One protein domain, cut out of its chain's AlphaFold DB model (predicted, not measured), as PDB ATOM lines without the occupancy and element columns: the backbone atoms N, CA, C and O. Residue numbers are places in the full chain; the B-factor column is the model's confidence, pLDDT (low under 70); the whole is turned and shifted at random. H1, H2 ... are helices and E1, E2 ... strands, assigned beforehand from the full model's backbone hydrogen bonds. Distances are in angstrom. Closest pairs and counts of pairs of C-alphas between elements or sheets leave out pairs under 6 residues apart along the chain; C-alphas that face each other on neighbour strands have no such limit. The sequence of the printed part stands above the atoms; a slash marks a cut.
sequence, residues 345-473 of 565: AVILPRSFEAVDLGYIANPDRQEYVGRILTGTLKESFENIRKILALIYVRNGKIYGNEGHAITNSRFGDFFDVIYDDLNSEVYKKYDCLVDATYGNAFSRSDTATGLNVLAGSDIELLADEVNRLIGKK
ATOM      1  N   ALA A 345     -36.383 -81.985  75.291       98.38
ATOM      2  CA  ALA A 345     -36.472 -80.581  75.685       98.38
ATOM      3  C   ALA A 345     -37.840 -79.977  75.360       98.38
ATOM      4  O   ALA A 345     -38.400 -80.237  74.297       98.38
ATOM      5  N   VAL A 346     -38.358 -79.138  76.256       98.25
ATOM      6  CA  VAL A 346     -39.509 -78.266  75.989       98.25
ATOM      7  C   VAL A 346     -39.000 -76.944  75.424       98.25
ATOM      8  O   VAL A 346     -38.133 -76.310  76.027       98.25
ATOM      9  N   ILE A 347     -39.548 -76.524  74.284       97.94
ATOM     10  CA  ILE A 347     -39.190 -75.278  73.602       97.94
ATOM     11  C   ILE A 347     -40.180 -74.181  73.987       97.94
ATOM     12  O   ILE A 347     -41.347 -74.218  73.595       97.94
ATOM     13  N   LEU A 348     -39.708 -73.192  74.743       97.50
ATOM     14  CA  LEU A 348     -40.459 -71.992  75.091       97.50
ATOM     15  C   LEU A 348     -40.236 -70.883  74.054       97.50
ATOM     16  O   LEU A 348     -39.119 -70.727  73.559       97.50
ATOM     17  N   PRO A 349     -41.253 -70.056  73.758       94.38
ATOM     18  CA  PRO A 349     -41.057 -68.903  72.895       94.38
ATOM     19  C   PRO A 349     -40.231 -67.826  73.599       94.38
ATOM     20  O   PRO A 349     -40.411 -67.589  74.799       94.38
ATOM     21  N   ARG A 350     -39.405 -67.088  72.848       89.50
ATOM     22  CA  ARG A 350     -38.619 -65.962  73.381       89.50
ATOM     23  C   ARG A 350     -39.479 -64.961  74.138       89.50
ATOM     24  O   ARG A 350     -39.016 -64.447  75.132       89.50
ATOM     25  N   SER A 351     -40.739 -64.723  73.774       85.75
ATOM     26  CA  SER A 351     -41.619 -63.801  74.518       85.75
ATOM     27  C   SER A 351     -41.945 -64.224  75.965       85.75
ATOM     28  O   SER A 351     -42.487 -63.417  76.726       85.75
ATOM     29  N   PHE A 352     -41.644 -65.469  76.349       89.69
ATOM     30  CA  PHE A 352     -41.828 -66.038  77.691       89.69
ATOM     31  C   PHE A 352     -40.497 -66.038  78.479       89.69
ATOM     32  O   PHE A 352     -40.044 -67.053  79.004       89.69
ATOM     33  N   GLU A 353     -39.814 -64.891  78.507       83.69
ATOM     34  CA  GLU A 353     -38.397 -64.757  78.905       83.69
ATOM     35  C   GLU A 353     -38.052 -65.164  80.334       83.69
ATOM     36  O   GLU A 353     -36.909 -65.536  80.603       83.69
ATOM     37  N   ALA A 354     -39.024 -65.083  81.237       92.56
ATOM     38  CA  ALA A 354     -38.885 -65.560  82.598       92.56
ATOM     39  C   ALA A 354     -40.105 -66.390  82.959       92.56
ATOM     40  O   ALA A 354     -41.204 -66.011  82.563       92.56
ATOM     41  N   VAL A 355     -39.918 -67.480  83.706       96.06
ATOM     42  CA  VAL A 355     -40.971 -68.428  84.101       96.06
ATOM     43  C   VAL A 355     -41.425 -68.149  85.539       96.06
ATOM     44  O   VAL A 355     -40.657 -68.372  86.472       96.06
ATOM     45  N   ASP A 356     -42.656 -67.657  85.732       95.94
ATOM     46  CA  ASP A 356     -43.285 -67.479  87.058       95.94
ATOM     47  C   ASP A 356     -43.762 -68.846  87.572       95.94
ATOM     48  O   ASP A 356     -44.781 -69.379  87.122       95.94
ATOM     49  N   LEU A 357     -43.027 -69.424  88.522       95.44
ATOM     50  CA  LEU A 357     -43.311 -70.751  89.075       95.44
ATOM     51  C   LEU A 357     -44.691 -70.814  89.734       95.44
ATOM     52  O   LEU A 357     -45.378 -71.829  89.634       95.44
ATOM     53  N   GLY A 358     -45.140 -69.720  90.354       93.62
ATOM     54  CA  GLY A 358     -46.470 -69.641  90.947       93.62
ATOM     55  C   GLY A 358     -47.584 -69.587  89.898       93.62
ATOM     56  O   GLY A 358     -48.703 -70.006  90.180       93.62
ATOM     57  N   TYR A 359     -47.316 -69.057  88.699       94.56
ATOM     58  CA  TYR A 359     -48.252 -69.124  87.572       94.56
ATOM     59  C   TYR A 359     -48.349 -70.545  87.019       94.56
ATOM     60  O   TYR A 359     -49.450 -71.009  86.732       94.56
ATOM     61  N   ILE A 360     -47.222 -71.258  86.928       95.44
ATOM     62  CA  ILE A 360     -47.212 -72.658  86.486       95.44
ATOM     63  C   ILE A 360     -47.896 -73.574  87.506       95.44
ATOM     64  O   ILE A 360     -48.703 -74.417  87.125       95.44
ATOM     65  N   ALA A 361     -47.616 -73.388  88.798       91.94
ATOM     66  CA  ALA A 361     -48.143 -74.230  89.871       91.94
ATOM     67  C   ALA A 361     -49.652 -74.060  90.121       91.94
ATOM     68  O   ALA A 361     -50.266 -74.952  90.703       91.94
ATOM     69  N   ASN A 362     -50.252 -72.932  89.715       90.50
ATOM     70  CA  ASN A 362     -51.657 -72.627  89.981       90.50
ATOM     71  C   ASN A 362     -52.453 -72.418  88.671       90.50
ATOM     72  O   ASN A 362     -52.345 -71.350  88.054       90.50
ATOM     73  N   PRO A 363     -53.295 -73.388  88.256       86.56
ATOM     74  CA  PRO A 363     -54.093 -73.284  87.030       86.56
ATOM     75  C   PRO A 363     -55.165 -72.181  87.086       86.56
ATOM     76  O   PRO A 363     -55.569 -71.669  86.039       86.56
ATOM     77  N   ASP A 364     -55.580 -71.759  88.279       88.44
ATOM     78  CA  ASP A 364     -56.608 -70.731  88.460       88.44
ATOM     79  C   ASP A 364     -56.028 -69.313  88.417       88.44
ATOM     80  O   ASP A 364     -56.759 -68.333  88.232       88.44
ATOM     81  N   ARG A 365     -54.702 -69.172  88.542       90.06
ATOM     82  CA  ARG A 365     -54.040 -67.865  88.539       90.06
ATOM     83  C   ARG A 365     -54.206 -67.180  87.180       90.06
ATOM     84  O   ARG A 365     -53.842 -67.740  86.146       90.06
ATOM     85  N   GLN A 366     -54.741 -65.959  87.203       86.06
ATOM     86  CA  GLN A 366     -55.014 -65.144  86.006       86.06
ATOM     87  C   GLN A 366     -53.916 -64.111  85.709       86.06
ATOM     88  O   GLN A 366     -53.836 -63.586  84.600       86.06
ATOM     89  N   GLU A 367     -53.071 -63.811  86.695       90.50
ATOM     90  CA  GLU A 367     -52.016 -62.805  86.588       90.50
ATOM     91  C   GLU A 367     -50.635 -63.438  86.445       90.50
ATOM     92  O   GLU A 367     -50.280 -64.361  87.181       90.50
ATOM     93  N   TYR A 368     -49.822 -62.849  85.573       92.12
ATOM     94  CA  TYR A 368     -48.417 -63.187  85.392       92.12
ATOM     95  C   TYR A 368     -47.539 -62.121  86.039       92.12
ATOM     96  O   TYR A 368     -47.572 -60.958  85.631       92.12
ATOM     97  N   VAL A 369     -46.800 -62.475  87.096       91.31
ATOM     98  CA  VAL A 369     -45.958 -61.525  87.849       91.31
ATOM     99  C   VAL A 369     -46.750 -60.288  88.337       91.31
ATOM    100  O   VAL A 369     -46.215 -59.193  88.490       91.31
ATOM    101  N   GLY A 370     -48.047 -60.450  88.627       88.44
ATOM    102  CA  GLY A 370     -48.930 -59.369  89.093       88.44
ATOM    103  C   GLY A 370     -49.527 -58.495  87.985       88.44
ATOM    104  O   GLY A 370     -49.910 -57.360  88.252       88.44
ATOM    105  N   ARG A 371     -49.545 -58.978  86.736       91.19
ATOM    106  CA  ARG A 371     -50.111 -58.272  85.577       91.19
ATOM    107  C   ARG A 371     -51.107 -59.161  84.849       91.19
ATOM    108  O   ARG A 371     -50.868 -60.356  84.682       91.19
ATOM    109  N   ILE A 372     -52.209 -58.572  84.396       89.25
ATOM    110  CA  ILE A 372     -53.251 -59.285  83.651       89.25
ATOM    111  C   ILE A 372     -52.759 -59.536  82.225       89.25
ATOM    112  O   ILE A 372     -52.354 -58.608  81.523       89.25
ATOM    113  N   LEU A 373     -52.817 -60.793  81.789       87.00
ATOM    114  CA  LEU A 373     -52.553 -61.162  80.402       87.00
ATOM    115  C   LEU A 373     -53.820 -60.993  79.557       87.00
ATOM    116  O   LEU A 373     -54.918 -61.348  79.992       87.00
ATOM    117  N   THR A 374     -53.674 -60.500  78.327       88.38
ATOM    118  CA  THR A 374     -54.790 -60.293  77.391       88.38
ATOM    119  C   THR A 374     -54.454 -60.804  75.988       88.38
ATOM    120  O   THR A 374     -53.286 -60.982  75.635       88.38
ATOM    121  N   GLY A 375     -55.494 -61.066  75.186       89.75
ATOM    122  CA  GLY A 375     -55.373 -61.471  73.782       89.75
ATOM    123  C   GLY A 375     -54.519 -62.724  73.561       89.75
ATOM    124  O   GLY A 375     -54.503 -63.640  74.381       89.75
ATOM    125  N   THR A 376     -53.766 -62.736  72.462       88.12
ATOM    126  CA  THR A 376     -52.909 -63.863  72.052       88.12
ATOM    127  C   THR A 376     -51.806 -64.191  73.060       88.12
ATOM    128  O   THR A 376     -51.394 -65.344  73.169       88.12
ATOM    129  N   LEU A 377     -51.341 -63.206  73.839       88.06
ATOM    130  CA  LEU A 377     -50.341 -63.431  74.884       88.06
ATOM    131  C   LEU A 377     -50.899 -64.329  75.994       88.06
ATOM    132  O   LEU A 377     -50.215 -65.249  76.437       88.06
ATOM    133  N   LYS A 378     -52.153 -64.092  76.405       91.50
ATOM    134  CA  LYS A 378     -52.848 -64.936  77.385       91.50
ATOM    135  C   LYS A 378     -52.945 -66.374  76.884       91.50
ATOM    136  O   LYS A 378     -52.523 -67.285  77.588       91.50
ATOM    137  N   GLU A 379     -53.434 -66.566  75.662       91.56
ATOM    138  CA  GLU A 379     -53.599 -67.901  75.076       91.56
ATOM    139  C   GLU A 379     -52.257 -68.642  74.951       91.56
ATOM    140  O   GLU A 379     -52.159 -69.825  75.281       91.56
ATOM    141  N   SER A 380     -51.196 -67.936  74.544       91.81
ATOM    142  CA  SER A 380     -49.842 -68.493  74.484       91.81
ATOM    143  C   SER A 380     -49.339 -68.937  75.858       91.81
ATOM    144  O   SER A 380     -48.788 -70.029  75.980       91.81
ATOM    145  N   PHE A 381     -49.502 -68.111  76.892       93.69
ATOM    146  CA  PHE A 381     -49.004 -68.410  78.239       93.69
ATOM    147  C   PHE A 381     -49.820 -69.531  78.896       93.69
ATOM    148  O   PHE A 381     -49.256 -70.379  79.584       93.69
ATOM    149  N   GLU A 382     -51.126 -69.596  78.629       92.69
ATOM    150  CA  GLU A 382     -51.980 -70.695  79.077       92.69
ATOM    151  C   GLU A 382     -51.606 -72.026  78.415       92.69
ATOM    152  O   GLU A 382     -51.599 -73.054  79.095       92.69
ATOM    153  N   ASN A 383     -51.259 -72.021  77.122       92.69
ATOM    154  CA  ASN A 383     -50.744 -73.206  76.432       92.69
ATOM    155  C   ASN A 383     -49.434 -73.699  77.066       92.69
ATOM    156  O   ASN A 383     -49.330 -74.863  77.451       92.69
ATOM    157  N   ILE A 384     -48.470 -72.792  77.257       95.44
ATOM    158  CA  ILE A 384     -47.189 -73.090  77.915       95.44
ATOM    159  C   ILE A 384     -47.425 -73.657  79.316       95.44
ATOM    160  O   ILE A 384     -46.842 -74.680  79.677       95.44
ATOM    161  N   ARG A 385     -48.321 -73.040  80.097       95.00
ATOM    162  CA  ARG A 385     -48.677 -73.519  81.433       95.00
ATOM    163  C   ARG A 385     -49.212 -74.942  81.403       95.00
ATOM    164  O   ARG A 385     -48.783 -75.733  82.229       95.00
ATOM    165  N   LYS A 386     -50.108 -75.286  80.472       94.06
ATOM    166  CA  LYS A 386     -50.653 -76.651  80.360       94.06
ATOM    167  C   LYS A 386     -49.553 -77.682  80.093       94.06
ATOM    168  O   LYS A 386     -49.536 -78.720  80.746       94.06
ATOM    169  N   ILE A 387     -48.618 -77.378  79.193       95.44
ATOM    170  CA  ILE A 387     -47.508 -78.277  78.838       95.44
ATOM    171  C   ILE A 387     -46.523 -78.429  80.003       95.44
ATOM    172  O   ILE A 387     -46.165 -79.545  80.374       95.44
ATOM    173  N   LEU A 388     -46.105 -77.325  80.628       96.31
ATOM    174  CA  LEU A 388     -45.206 -77.388  81.783       96.31
ATOM    175  C   LEU A 388     -45.885 -78.055  82.987       96.31
ATOM    176  O   LEU A 388     -45.246 -78.833  83.692       96.31
ATOM    177  N   ALA A 389     -47.181 -77.813  83.199       94.56
ATOM    178  CA  ALA A 389     -47.944 -78.465  84.254       94.56
ATOM    179  C   ALA A 389     -48.060 -79.975  84.026       94.56
ATOM    180  O   ALA A 389     -47.850 -80.732  84.965       94.56
ATOM    181  N   LEU A 390     -48.289 -80.421  82.785       93.44
ATOM    182  CA  LEU A 390     -48.305 -81.844  82.432       93.44
ATOM    183  C   LEU A 390     -47.025 -82.574  82.888       93.44
ATOM    184  O   LEU A 390     -47.096 -83.729  83.310       93.44
ATOM    185  N   ILE A 391     -45.866 -81.917  82.789       94.25
ATOM    186  CA  ILE A 391     -44.553 -82.524  83.056       94.25
ATOM    187  C   ILE A 391     -44.125 -82.349  84.522       94.25
ATOM    188  O   ILE A 391     -43.630 -83.294  85.150       94.25
ATOM    189  N   TYR A 392     -44.280 -81.142  85.072       94.62
ATOM    190  CA  TYR A 392     -43.657 -80.732  86.338       94.62
ATOM    191  C   TYR A 392     -44.644 -80.544  87.488       94.62
ATOM    192  O   TYR A 392     -44.239 -80.616  88.652       94.62
ATOM    193  N   VAL A 393     -45.925 -80.326  87.195       91.44
ATOM    194  CA  VAL A 393     -46.959 -80.215  88.224       91.44
ATOM    195  C   VAL A 393     -47.557 -81.598  88.448       91.44
ATOM    196  O   VAL A 393     -47.878 -82.339  87.524       91.44
ATOM    197  N   ARG A 394     -47.658 -81.981  89.716       82.62
ATOM    198  CA  ARG A 394     -48.269 -83.252  90.101       82.62
ATOM    199  C   ARG A 394     -49.791 -83.184  89.970       82.62
ATOM    200  O   ARG A 394     -50.391 -82.141  90.226       82.62
ATOM    201  N   ASN A 395     -50.405 -84.336  89.725       66.38
ATOM    202  CA  ASN A 395     -51.843 -84.529  89.883       66.38
ATOM    203  C   ASN A 395     -52.121 -85.256  91.208       66.38
ATOM    204  O   ASN A 395     -51.364 -86.143  91.589       66.38
ATOM    205  N   GLY A 396     -53.204 -84.900  91.906       71.69
ATOM    206  CA  GLY A 396     -53.690 -85.648  93.075       71.69
ATOM    207  C   GLY A 396     -53.376 -85.043  94.450       71.69
ATOM    208  O   GLY A 396     -52.998 -83.878  94.588       71.69
ATOM    209  N   LYS A 397     -53.598 -85.831  95.508       73.94
ATOM    210  CA  LYS A 397     -53.509 -85.414  96.922       73.94
ATOM    211  C   LYS A 397     -52.051 -85.247  97.372       73.94
ATOM    212  O   LYS A 397     -51.210 -86.019  96.951       73.94
ATOM    213  N   ILE A 398     -51.738 -84.221  98.175       81.38
ATOM    214  CA  ILE A 398     -50.425 -84.045  98.844       81.38
ATOM    215  C   ILE A 398     -50.551 -84.740 100.199       81.38
ATOM    216  O   ILE A 398     -51.522 -84.509 100.925       81.38
ATOM    217  N   TYR A 399     -49.563 -85.553 100.554       88.06
ATOM    218  CA  TYR A 399     -49.352 -85.947 101.942       88.06
ATOM    219  C   TYR A 399     -48.227 -85.105 102.533       88.06
ATOM    220  O   TYR A 399     -47.116 -85.096 102.005       88.06
ATOM    221  N   GLY A 400     -48.516 -84.417 103.639       90.88
ATOM    222  CA  GLY A 400     -47.570 -83.504 104.281       90.88
ATOM    223  C   GLY A 400     -47.670 -82.082 103.737       90.88
ATOM    224  O   GLY A 400     -48.717 -81.693 103.225       90.88
ATOM    225  N   ASN A 401     -46.607 -81.295 103.882       89.50
ATOM    226  CA  ASN A 401     -46.574 -79.890 103.457       89.50
ATOM    227  C   ASN A 401     -45.297 -79.492 102.701       89.50
ATOM    228  O   ASN A 401     -45.045 -78.306 102.546       89.50
ATOM    229  N   GLU A 402     -44.525 -80.462 102.199       90.81
ATOM    230  CA  GLU A 402     -43.297 -80.208 101.420       90.81
ATOM    231  C   GLU A 402     -43.299 -80.838 100.016       90.81
ATOM    232  O   GLU A 402     -42.371 -80.636  99.232       90.81
ATOM    233  N   GLY A 403     -44.347 -81.590  99.660       88.25
ATOM    234  CA  GLY A 403     -44.455 -82.272  98.362       88.25
ATOM    235  C   GLY A 403     -44.663 -81.339  97.160       88.25
ATOM    236  O   GLY A 403     -44.749 -81.801  96.023       88.25
ATOM    237  N   HIS A 404     -44.779 -80.028  97.392       89.69
ATOM    238  CA  HIS A 404     -44.807 -79.006  96.341       89.69
ATOM    239  C   HIS A 404     -43.407 -78.571  95.892       89.69
ATOM    240  O   HIS A 404     -43.276 -78.092  94.763       89.69
ATOM    241  N   ALA A 405     -42.383 -78.738  96.740       92.06
ATOM    242  CA  ALA A 405     -41.013 -78.336  96.430       92.06
ATOM    243  C   ALA A 405     -40.433 -79.227  95.327       92.06
ATOM    244  O   ALA A 405     -40.201 -78.775  94.205       92.06
ATOM    245  N   ILE A 406     -40.308 -80.529  95.602       92.12
ATOM    246  CA  ILE A 406     -40.023 -81.550  94.588       92.12
ATOM    247  C   ILE A 406     -41.294 -82.373  94.394       92.12
ATOM    248  O   ILE A 406     -41.791 -82.990  95.330       92.12
ATOM    249  N   THR A 407     -41.825 -82.401  93.177       90.81
ATOM    250  CA  THR A 407     -43.038 -83.157  92.852       90.81
ATOM    251  C   THR A 407     -42.697 -84.555  92.335       90.81
ATOM    252  O   THR A 407     -41.782 -84.715  91.521       90.81
ATOM    253  N   ASN A 408     -43.468 -85.574  92.731       88.12
ATOM    254  CA  ASN A 408     -43.413 -86.884  92.068       88.12
ATOM    255  C   ASN A 408     -43.766 -86.735  90.579       88.12
ATOM    256  O   ASN A 408     -44.534 -85.845  90.203       88.12
ATOM    257  N   SER A 409     -43.132 -87.536  89.719       85.38
ATOM    258  CA  SER A 409     -43.169 -87.317  88.271       85.38
ATOM    259  C   SER A 409     -44.048 -88.330  87.561       85.38
ATOM    260  O   SER A 409     -43.941 -89.524  87.812       85.38
ATOM    261  N   ARG A 410     -44.839 -87.855  86.593       86.50
ATOM    262  CA  ARG A 410     -45.552 -88.721  85.645       86.50
ATOM    263  C   ARG A 410     -44.603 -89.423  84.669       86.50
ATOM    264  O   ARG A 410     -44.880 -90.540  84.257       86.50
ATOM    265  N   PHE A 411     -43.508 -88.761  84.299       90.75
ATOM    266  CA  PHE A 411     -42.621 -89.193  83.213       90.75
ATOM    267  C   PHE A 411     -41.196 -89.520  83.678       90.75
ATOM    268  O   PHE A 411     -40.386 -89.940  82.870       90.75
ATOM    269  N   GLY A 412     -40.865 -89.309  84.953       91.75
ATOM    270  CA  GLY A 412     -39.477 -89.145  85.406       91.75
ATOM    271  C   GLY A 412     -38.925 -87.739  85.111       91.75
ATOM    272  O   GLY A 412     -39.688 -86.829  84.772       91.75
ATOM    273  N   ASP A 413     -37.625 -87.522  85.291       95.00
ATOM    274  CA  ASP A 413     -36.926 -86.279  84.933       95.00
ATOM    275  C   ASP A 413     -36.049 -86.479  83.696       95.00
ATOM    276  O   ASP A 413     -34.885 -86.858  83.791       95.00
ATOM    277  N   PHE A 414     -36.650 -86.248  82.528       96.44
ATOM    278  CA  PHE A 414     -36.028 -86.444  81.212       96.44
ATOM    279  C   PHE A 414     -36.087 -85.204  80.322       96.44
ATOM    280  O   PHE A 414     -35.782 -85.291  79.131       96.44
ATOM    281  N   PHE A 415     -36.509 -84.070  80.881       98.00
ATOM    282  CA  PHE A 415     -36.796 -82.853  80.134       98.00
ATOM    283  C   PHE A 415     -35.903 -81.717  80.599       98.00
ATOM    284  O   PHE A 415     -35.899 -81.362  81.778       98.00
ATOM    285  N   ASP A 416     -35.200 -81.109  79.654       98.56
ATOM    286  CA  ASP A 416     -34.738 -79.733  79.790       98.56
ATOM    287  C   ASP A 416     -35.825 -78.761  79.328       98.56
ATOM    288  O   ASP A 416     -36.749 -79.123  78.598       98.56
ATOM    289  N   VAL A 417     -35.691 -77.497  79.723       98.50
ATOM    290  CA  VAL A 417     -36.499 -76.404  79.179       98.50
ATOM    291  C   VAL A 417     -35.560 -75.379  78.558       98.50
ATOM    292  O   VAL A 417     -34.650 -74.884  79.222       98.50
ATOM    293  N   ILE A 418     -35.771 -75.089  77.275       98.19
ATOM    294  CA  ILE A 418     -34.942 -74.182  76.471       98.19
ATOM    295  C   ILE A 418     -35.818 -73.254  75.620       98.19
ATOM    296  O   ILE A 418     -37.040 -73.382  75.619       98.19
ATOM    297  N   TYR A 419     -35.205 -72.311  74.902       97.44
ATOM    298  CA  TYR A 419     -35.917 -71.303  74.110       97.44
ATOM    299  C   TYR A 419     -35.805 -71.532  72.595       97.44
ATOM    300  O   TYR A 419     -34.898 -72.218  72.119       97.44
ATOM    301  N   ASP A 420     -36.742 -70.962  71.838       95.56
ATOM    302  CA  ASP A 420     -36.862 -71.055  70.373       95.56
ATOM    303  C   ASP A 420     -35.878 -70.171  69.580       95.56
ATOM    304  O   ASP A 420     -35.854 -70.220  68.352       95.56
ATOM    305  N   ASP A 421     -35.043 -69.392  70.268       94.19
ATOM    306  CA  ASP A 421     -34.074 -68.457  69.689       94.19
ATOM    307  C   ASP A 421     -32.620 -68.963  69.738       94.19
ATOM    308  O   ASP A 421     -31.671 -68.187  69.614       94.19
ATOM    309  N   LEU A 422     -32.427 -70.269  69.930       94.94
ATOM    310  CA  LEU A 422     -31.114 -70.903  70.034       94.94
ATOM    311  C   LEU A 422     -30.619 -71.416  68.679       94.94
ATOM    312  O   LEU A 422     -31.366 -71.603  67.718       94.94
ATOM    313  N   ASN A 423     -29.315 -71.679  68.601       90.88
ATOM    314  CA  ASN A 423     -28.714 -72.293  67.421       90.88
ATOM    315  C   ASN A 423     -29.252 -73.724  67.217       90.88
ATOM    316  O   ASN A 423     -29.337 -74.497  68.171       90.88
ATOM    317  N   SER A 424     -29.516 -74.104  65.962       91.31
ATOM    318  CA  SER A 424     -29.934 -75.455  65.559       91.31
ATOM    319  C   SER A 424     -29.087 -76.604  66.133       91.31
ATOM    320  O   SER A 424     -29.627 -77.663  66.451       91.31
ATOM    321  N   GLU A 425     -27.782 -76.399  66.341       94.31
ATOM    322  CA  GLU A 425     -26.889 -77.398  66.943       94.31
ATOM    323  C   GLU A 425     -27.227 -77.696  68.407       94.31
ATOM    324  O   GLU A 425     -26.944 -78.789  68.892       94.31
ATOM    325  N   VAL A 426     -27.860 -76.763  69.124       96.12
ATOM    326  CA  VAL A 426     -28.356 -77.013  70.484       96.12
ATOM    327  C   VAL A 426     -29.526 -77.988  70.441       96.12
ATOM    328  O   VAL A 426     -29.548 -78.946  71.210       96.12
ATOM    329  N   TYR A 427     -30.468 -77.788  69.518       97.62
ATOM    330  CA  TYR A 427     -31.656 -78.630  69.404       97.62
ATOM    331  C   TYR A 427     -31.325 -80.074  69.017       97.62
ATOM    332  O   TYR A 427     -31.934 -81.005  69.538       97.62
ATOM    333  N   LYS A 428     -30.299 -80.274  68.182       96.50
ATOM    334  CA  LYS A 428     -29.804 -81.605  67.784       96.50
ATOM    335  C   LYS A 428     -29.215 -82.426  68.937       96.50
ATOM    336  O   LYS A 428     -29.025 -83.627  68.782       96.50
ATOM    337  N   LYS A 429     -28.929 -81.810  70.094       96.00
ATOM    338  CA  LYS A 429     -28.472 -82.520  71.305       96.00
ATOM    339  C   LYS A 429     -29.594 -83.283  72.015       96.00
ATOM    340  O   LYS A 429     -29.315 -83.946  73.016       96.00
ATOM    341  N   TYR A 430     -30.832 -83.130  71.557       97.69
ATOM    342  CA  TYR A 430     -32.005 -83.796  72.098       97.69
ATOM    343  C   TYR A 430     -32.566 -84.762  71.061       97.69
ATOM    344  O   TYR A 430     -32.582 -84.494  69.862       97.69
ATOM    345  N   ASP A 431     -33.060 -85.892  71.544       96.12
ATOM    346  CA  ASP A 431     -33.695 -86.906  70.715       96.12
ATOM    347  C   ASP A 431     -35.071 -86.470  70.201       96.12
ATOM    348  O   ASP A 431     -35.575 -86.995  69.202       96.12
ATOM    349  N   CYS A 432     -35.732 -85.591  70.953       96.94
ATOM    350  CA  CYS A 432     -37.064 -85.110  70.654       96.94
ATOM    351  C   CYS A 432     -37.350 -83.797  71.397       96.94
ATOM    352  O   CYS A 432     -36.911 -83.594  72.530       96.94
ATOM    353  N   LEU A 433     -38.085 -82.908  70.738       97.88
ATOM    354  CA  LEU A 433     -38.443 -81.583  71.229       97.88
ATOM    355  C   LEU A 433     -39.958 -81.493  71.393       97.88
ATOM    356  O   LEU A 433     -40.697 -81.995  70.553       97.88
ATOM    357  N   VAL A 434     -40.422 -80.827  72.444       97.81
ATOM    358  CA  VAL A 434     -41.838 -80.509  72.656       97.81
ATOM    359  C   VAL A 434     -42.041 -79.034  72.352       97.81
ATOM    360  O   VAL A 434     -41.489 -78.174  73.037       97.81
ATOM    361  N   ASP A 435     -42.827 -78.736  71.325       96.69
ATOM    362  CA  ASP A 435     -43.129 -77.367  70.931       96.69
ATOM    363  C   ASP A 435     -44.212 -76.771  71.842       96.69
ATOM    364  O   ASP A 435     -45.386 -77.132  71.745       96.69
ATOM    365  N   ALA A 436     -43.821 -75.852  72.733       95.94
ATOM    366  CA  ALA A 436     -44.756 -75.107  73.574       95.94
ATOM    367  C   ALA A 436     -45.134 -73.732  72.998       95.94
ATOM    368  O   ALA A 436     -45.902 -72.990  73.621       95.94
ATOM    369  N   THR A 437     -44.626 -73.376  71.815       93.38
ATOM    370  CA  THR A 437     -44.943 -72.105  71.160       93.38
ATOM    371  C   THR A 437     -46.391 -72.089  70.662       93.38
ATOM    372  O   THR A 437     -46.975 -73.114  70.299       93.38
ATOM    373  N   TYR A 438     -47.011 -70.907  70.652       88.81
ATOM    374  CA  TYR A 438     -48.415 -70.779  70.270       88.81
ATOM    375  C   TYR A 438     -48.655 -71.226  68.820       88.81
ATOM    376  O   TYR A 438     -47.991 -70.773  67.885       88.81
ATOM    377  N   GLY A 439     -49.621 -72.130  68.633       87.19
ATOM    378  CA  GLY A 439     -49.940 -72.709  67.331       87.19
ATOM    379  C   GLY A 439     -48.813 -73.553  66.728       87.19
ATOM    380  O   GLY A 439     -48.775 -73.696  65.509       87.19
ATOM    381  N   ASN A 440     -47.884 -74.077  67.535       89.25
ATOM    382  CA  ASN A 440     -46.715 -74.828  67.067       89.25
ATOM    383  C   ASN A 440     -45.870 -74.008  66.065       89.25
ATOM    384  O   ASN A 440     -45.618 -74.420  64.927       89.25
ATOM    385  N   ALA A 441     -45.557 -72.760  66.418       92.50
ATOM    386  CA  ALA A 441     -44.780 -71.856  65.574       92.50
ATOM    387  C   ALA A 441     -43.348 -72.365  65.349       92.50
ATOM    388  O   ALA A 441     -42.860 -72.294  64.222       92.50
ATOM    389  N   PHE A 442     -42.706 -72.936  66.371       94.88
ATOM    390  CA  PHE A 442     -41.360 -73.500  66.254       94.88
ATOM    391  C   PHE A 442     -41.326 -74.660  65.255       94.88
ATOM    392  O   PHE A 442     -40.509 -74.645  64.339       94.88
ATOM    393  N   SER A 443     -42.267 -75.602  65.347       93.06
ATOM    394  CA  SER A 443     -42.369 -76.765  64.448       93.06
ATOM    395  C   SER A 443     -42.533 -76.388  62.972       93.06
ATOM    396  O   SER A 443     -42.202 -77.173  62.089       93.06
ATOM    397  N   ARG A 444     -43.074 -75.195  62.698       91.69
ATOM    398  CA  ARG A 444     -43.295 -74.655  61.348       91.69
ATOM    399  C   ARG A 444     -42.155 -73.756  60.860       91.69
ATOM    400  O   ARG A 444     -42.234 -73.249  59.745       91.69
ATOM    401  N   SER A 445     -41.142 -73.523  61.690       91.50
ATOM    402  CA  SER A 445     -39.977 -72.713  61.340       91.50
ATOM    403  C   SER A 445     -38.931 -73.531  60.584       91.50
ATOM    404  O   SER A 445     -38.805 -74.739  60.791       91.50
ATOM    405  N   ASP A 446     -38.110 -72.858  59.776       89.31
ATOM    406  CA  ASP A 446     -36.989 -73.501  59.081       89.31
ATOM    407  C   ASP A 446     -36.009 -74.163  60.064       89.31
ATOM    408  O   ASP A 446     -35.457 -75.223  59.768       89.31
ATOM    409  N   THR A 447     -35.858 -73.590  61.264       90.06
ATOM    410  CA  THR A 447     -35.019 -74.104  62.355       90.06
ATOM    411  C   THR A 447     -35.425 -75.505  62.817       90.06
ATOM    412  O   THR A 447     -34.568 -76.269  63.262       90.06
ATOM    413  N   ALA A 448     -36.706 -75.870  62.695       91.12
ATOM    414  CA  ALA A 448     -37.204 -77.189  63.077       91.12
ATOM    415  C   ALA A 448     -36.986 -78.270  62.006       91.12
ATOM    416  O   ALA A 448     -37.222 -79.454  62.263       91.12
ATOM    417  N   THR A 449     -36.523 -77.899  60.810       90.06
ATOM    418  CA  THR A 449     -36.358 -78.837  59.695       90.06
ATOM    419  C   THR A 449     -35.377 -79.954  60.053       90.06
ATOM    420  O   THR A 449     -34.219 -79.712  60.386       90.06
ATOM    421  N   GLY A 450     -35.838 -81.205  59.952       90.38
ATOM    422  CA  GLY A 450     -35.033 -82.392  60.260       90.38
ATOM    423  C   GLY A 450     -34.929 -82.730  61.750       90.38
ATOM    424  O   GLY A 450     -34.234 -83.684  62.097       90.38
ATOM    425  N   LEU A 451     -35.619 -81.994  62.625       95.31
ATOM    426  CA  LEU A 451     -35.731 -82.308  64.048       95.31
ATOM    427  C   LEU A 451     -36.985 -83.148  64.320       95.31
ATOM    428  O   LEU A 451     -37.986 -83.061  63.612       95.31
ATOM    429  N   ASN A 452     -36.939 -83.957  65.377       95.19
ATOM    430  CA  ASN A 452     -38.101 -84.700  65.852       95.19
ATOM    431  C   ASN A 452     -38.891 -83.838  66.846       95.19
ATOM    432  O   ASN A 452     -38.491 -83.719  68.006       95.19
ATOM    433  N   VAL A 453     -39.985 -83.228  66.391       96.25
ATOM    434  CA  VAL A 453     -40.768 -82.271  67.185       96.25
ATOM    435  C   VAL A 453     -42.182 -82.791  67.426       96.25
ATOM    436  O   VAL A 453     -42.886 -83.163  66.489       96.25
ATOM    437  N   LEU A 454     -42.600 -82.796  68.690       94.94
ATOM    438  CA  LEU A 454     -43.961 -83.091  69.119       94.94
ATOM    439  C   LEU A 454     -44.740 -81.791  69.281       94.94
ATOM    440  O   LEU A 454     -44.285 -80.861  69.950       94.94
ATOM    441  N   ALA A 455     -45.935 -81.753  68.700       91.00
ATOM    442  CA  ALA A 455     -46.856 -80.642  68.877       91.00
ATOM    443  C   ALA A 455     -47.398 -80.622  70.312       91.00
ATOM    444  O   ALA A 455     -47.946 -81.616  70.787       91.00
ATOM    445  N   GLY A 456     -47.294 -79.477  70.988       84.81
ATOM    446  CA  GLY A 456     -47.827 -79.297  72.339       84.81
ATOM    447  C   GLY A 456     -49.326 -78.985  72.399       84.81
ATOM    448  O   GLY A 456     -49.879 -78.861  73.489       84.81
ATOM    449  N   SER A 457     -49.989 -78.838  71.247       82.62
ATOM    450  CA  SER A 457     -51.396 -78.422  71.158       82.62
ATOM    451  C   SER A 457     -52.411 -79.475  71.626       82.62
ATOM    452  O   SER A 457     -53.534 -79.104  71.960       82.62
ATOM    453  N   ASP A 458     -52.036 -80.758  71.655       87.50
ATOM    454  CA  ASP A 458     -52.857 -81.852  72.188       87.50
ATOM    455  C   ASP A 458     -52.123 -82.527  73.358       87.50
ATOM    456  O   ASP A 458     -51.148 -83.254  73.174       87.50
ATOM    457  N   ILE A 459     -52.583 -82.240  74.577       89.81
ATOM    458  CA  ILE A 459     -51.933 -82.656  75.826       89.81
ATOM    459  C   ILE A 459     -52.037 -84.167  76.065       89.81
ATOM    460  O   ILE A 459     -51.129 -84.743  76.670       89.81
ATOM    461  N   GLU A 460     -53.114 -84.815  75.615       89.69
ATOM    462  CA  GLU A 460     -53.302 -86.256  75.811       89.69
ATOM    463  C   GLU A 460     -52.393 -87.037  74.866       89.69
ATOM    464  O   GLU A 460     -51.600 -87.863  75.322       89.69
ATOM    465  N   LEU A 461     -52.408 -86.683  73.576       91.81
ATOM    466  CA  LEU A 461     -51.508 -87.281  72.589       91.81
ATOM    467  C   LEU A 461     -50.034 -87.034  72.934       91.81
ATOM    468  O   LEU A 461     -49.211 -87.942  72.806       91.81
ATOM    469  N   LEU A 462     -49.697 -85.829  73.412       92.94
ATOM    470  CA  LEU A 462     -48.347 -85.513  73.877       92.94
ATOM    471  C   LEU A 462     -47.919 -86.444  75.017       92.94
ATOM    472  O   LEU A 462     -46.803 -86.963  75.001       92.94
ATOM    473  N   ALA A 463     -48.790 -86.665  76.004       93.25
ATOM    474  CA  ALA A 463     -48.477 -87.512  77.148       93.25
ATOM    475  C   ALA A 463     -48.219 -88.971  76.743       93.25
ATOM    476  O   ALA A 463     -47.273 -89.592  77.238       93.25
ATOM    477  N   ASP A 464     -49.035 -89.513  75.841       93.69
ATOM    478  CA  ASP A 464     -48.895 -90.888  75.359       93.69
ATOM    479  C   ASP A 464     -47.610 -91.076  74.550       93.69
ATOM    480  O   ASP A 464     -46.863 -92.038  74.761       93.69
ATOM    481  N   GLU A 465     -47.302 -90.123  73.673       94.50
ATOM    482  CA  GLU A 465     -46.103 -90.178  72.844       94.50
ATOM    483  C   GLU A 465     -44.822 -90.027  73.676       94.50
ATOM    484  O   GLU A 465     -43.864 -90.782  73.489       94.50
ATOM    485  N   VAL A 466     -44.822 -89.129  74.664       93.75
ATOM    486  CA  VAL A 466     -43.726 -88.996  75.634       93.75
ATOM    487  C   VAL A 466     -43.491 -90.313  76.383       93.75
ATOM    488  O   VAL A 466     -42.356 -90.795  76.428       93.75
ATOM    489  N   ASN A 467     -44.544 -90.936  76.920       92.88
ATOM    490  CA  ASN A 467     -44.439 -92.224  77.616       92.88
ATOM    491  C   ASN A 467     -43.848 -93.313  76.714       92.88
ATOM    492  O   ASN A 467     -42.939 -94.050  77.111       92.88
ATOM    493  N   ARG A 468     -44.331 -93.391  75.469       94.88
ATOM    494  CA  ARG A 468     -43.845 -94.347  74.472       94.88
ATOM    495  C   ARG A 468     -42.358 -94.142  74.173       94.88
ATOM    496  O   ARG A 468     -41.605 -95.116  74.084       94.88
ATOM    497  N   LEU A 469     -41.916 -92.892  74.021       95.25
ATOM    498  CA  LEU A 469     -40.518 -92.559  73.743       95.25
ATOM    499  C   LEU A 469     -39.602 -92.867  74.932       95.25
ATOM    500  O   LEU A 469     -38.527 -93.432  74.715       95.25
ATOM    501  N   ILE A 470     -40.034 -92.580  76.165       94.12
ATOM    502  CA  ILE A 470     -39.296 -92.943  77.386       94.12
ATOM    503  C   ILE A 470     -39.099 -94.458  77.452       94.12
ATOM    504  O   ILE A 470     -37.959 -94.917  77.541       94.12
ATOM    505  N   GLY A 471     -40.167 -95.247  77.288       93.19
ATOM    506  CA  GLY A 471     -40.072 -96.712  77.288       93.19
ATOM    507  C   GLY A 471     -39.178 -97.273  76.174       93.19
ATOM    508  O   GLY A 471     -38.522 -98.304  76.337       93.19
ATOM    509  N   LYS A 472     -39.086 -96.580  75.032       93.06
ATOM    510  CA  LYS A 472     -38.204 -96.974  73.925       93.06
ATOM    511  C   LYS A 472     -36.735 -96.601  74.160       93.06
ATOM    512  O   LYS A 472     -35.855 -97.316  73.672       93.06
ATOM    513  N   LYS A 473     -36.444 -95.494  74.837       90.31
ATOM    514  CA  LYS A 473     -35.085 -94.934  74.926       90.31
ATOM    515  C   LYS A 473     -34.382 -95.214  76.245       90.31
ATOM    516  O   LYS A 473     -33.157 -95.194  76.283       90.31
TER     517      LYS A 473
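Overview. This is residues 345 to 473 of the 565 residues of an uncharacterized protein of Lentisphaerae bacterium GWF2_44_16 (UniProt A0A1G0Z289). A small, twisted sheet of four parallel strands forms a wall, with the long helices H2 and H4 to one side of it and short H3 to the other, while short H1 packs on H2 away from the sheet. Long loops fill out much of the rest, and residues 393 to 414 loop out to Gly 400 at one end of the longest axis. The printed part has 129 residues, with four named helices and four named strands in the chain order E1 H1 H2 E2 H3 E3 E4 H4; the sheet order is E2 E1 E3 E4. The class is mixed, helices and strands, with under half of the residues in named elements. The whole is compact, with a radius of gyration of the C-alphas of 15.0 A and spans of 45 by 38 by 23 A.

Arrangement. The sheet has inner strands E1, residues 345 to 348, and E3, residues 432 to 435, and edge strands E2, residues 415 to 419, and E4, residues 453 to 455. From edge to edge the strands' lines turn by 87 degrees. E2 and E1 are parallel at 32 degrees, with N 346 and O 416 at 2.8 A. E1 and E3 are parallel at 22 degrees, with N 347 and O 434 at 2.8 A. E3 and E4 are parallel at 35 degrees, with N 454 and O 433 at 2.8 A. These three N and O pairs are within hydrogen-bond range. H2, residues 375 to 392, only grazes the sheet, with residues 381 to 392. H4, residues 459 to 473, only grazes it with residues 461 to 469, and H3, residues 424 to 427, with residues 426 to 427. H2 and H4 touch, with residues 386 to 390 and 459 to 463 alone, at a steep tilt of 39 degrees, the same way; their closest C-alphas, of Ile 387 and Ile 459, are 6.9 A apart. H1, residues 357 to 361, is not on the sheet; it touches H2, at residues 385 to 389 of H2 alone, and the closest C-alphas, of Ile 360 and Arg 385, are 5.3 A apart. H1 and H4 are apart. E1, H1 H2 and E2 form a strand-helix-strand unit, two parallel neighbour strands joined through helices, with a right-handed crossover. E2, H3 and E3 form a split one, with E1 between its strands, also right-handed. In H1, H2 and H4 every O i to N i+4 pair is within hydrogen-bond range; H3 is too short for such a pair.

Along the chain. E1 begins at C-alpha 345, (-36.472, -80.581, 75.685), and E2 spans 13.1 A. H2 spans 25.8 A from C-alpha 375 at (-55.373, -61.471, 73.782). H4 spans 20.9 A and ends at C-alpha 473, (-35.085, -94.934, 74.926). E1, E3 and E4 span 9.5, 9.8 and 6.5 A, H1 6.0 A and H3 5.3 A.

Size, cuts and confidence. The two C-alphas farthest apart, of Gly 400 and Asp 446, are 47.5 A apart. The printed part has no cut. The links H1 to H2, H2 to E2 and E3 to E4 are long. Mean pLDDT of the printed part is 91.8, and residue 395 is under 70.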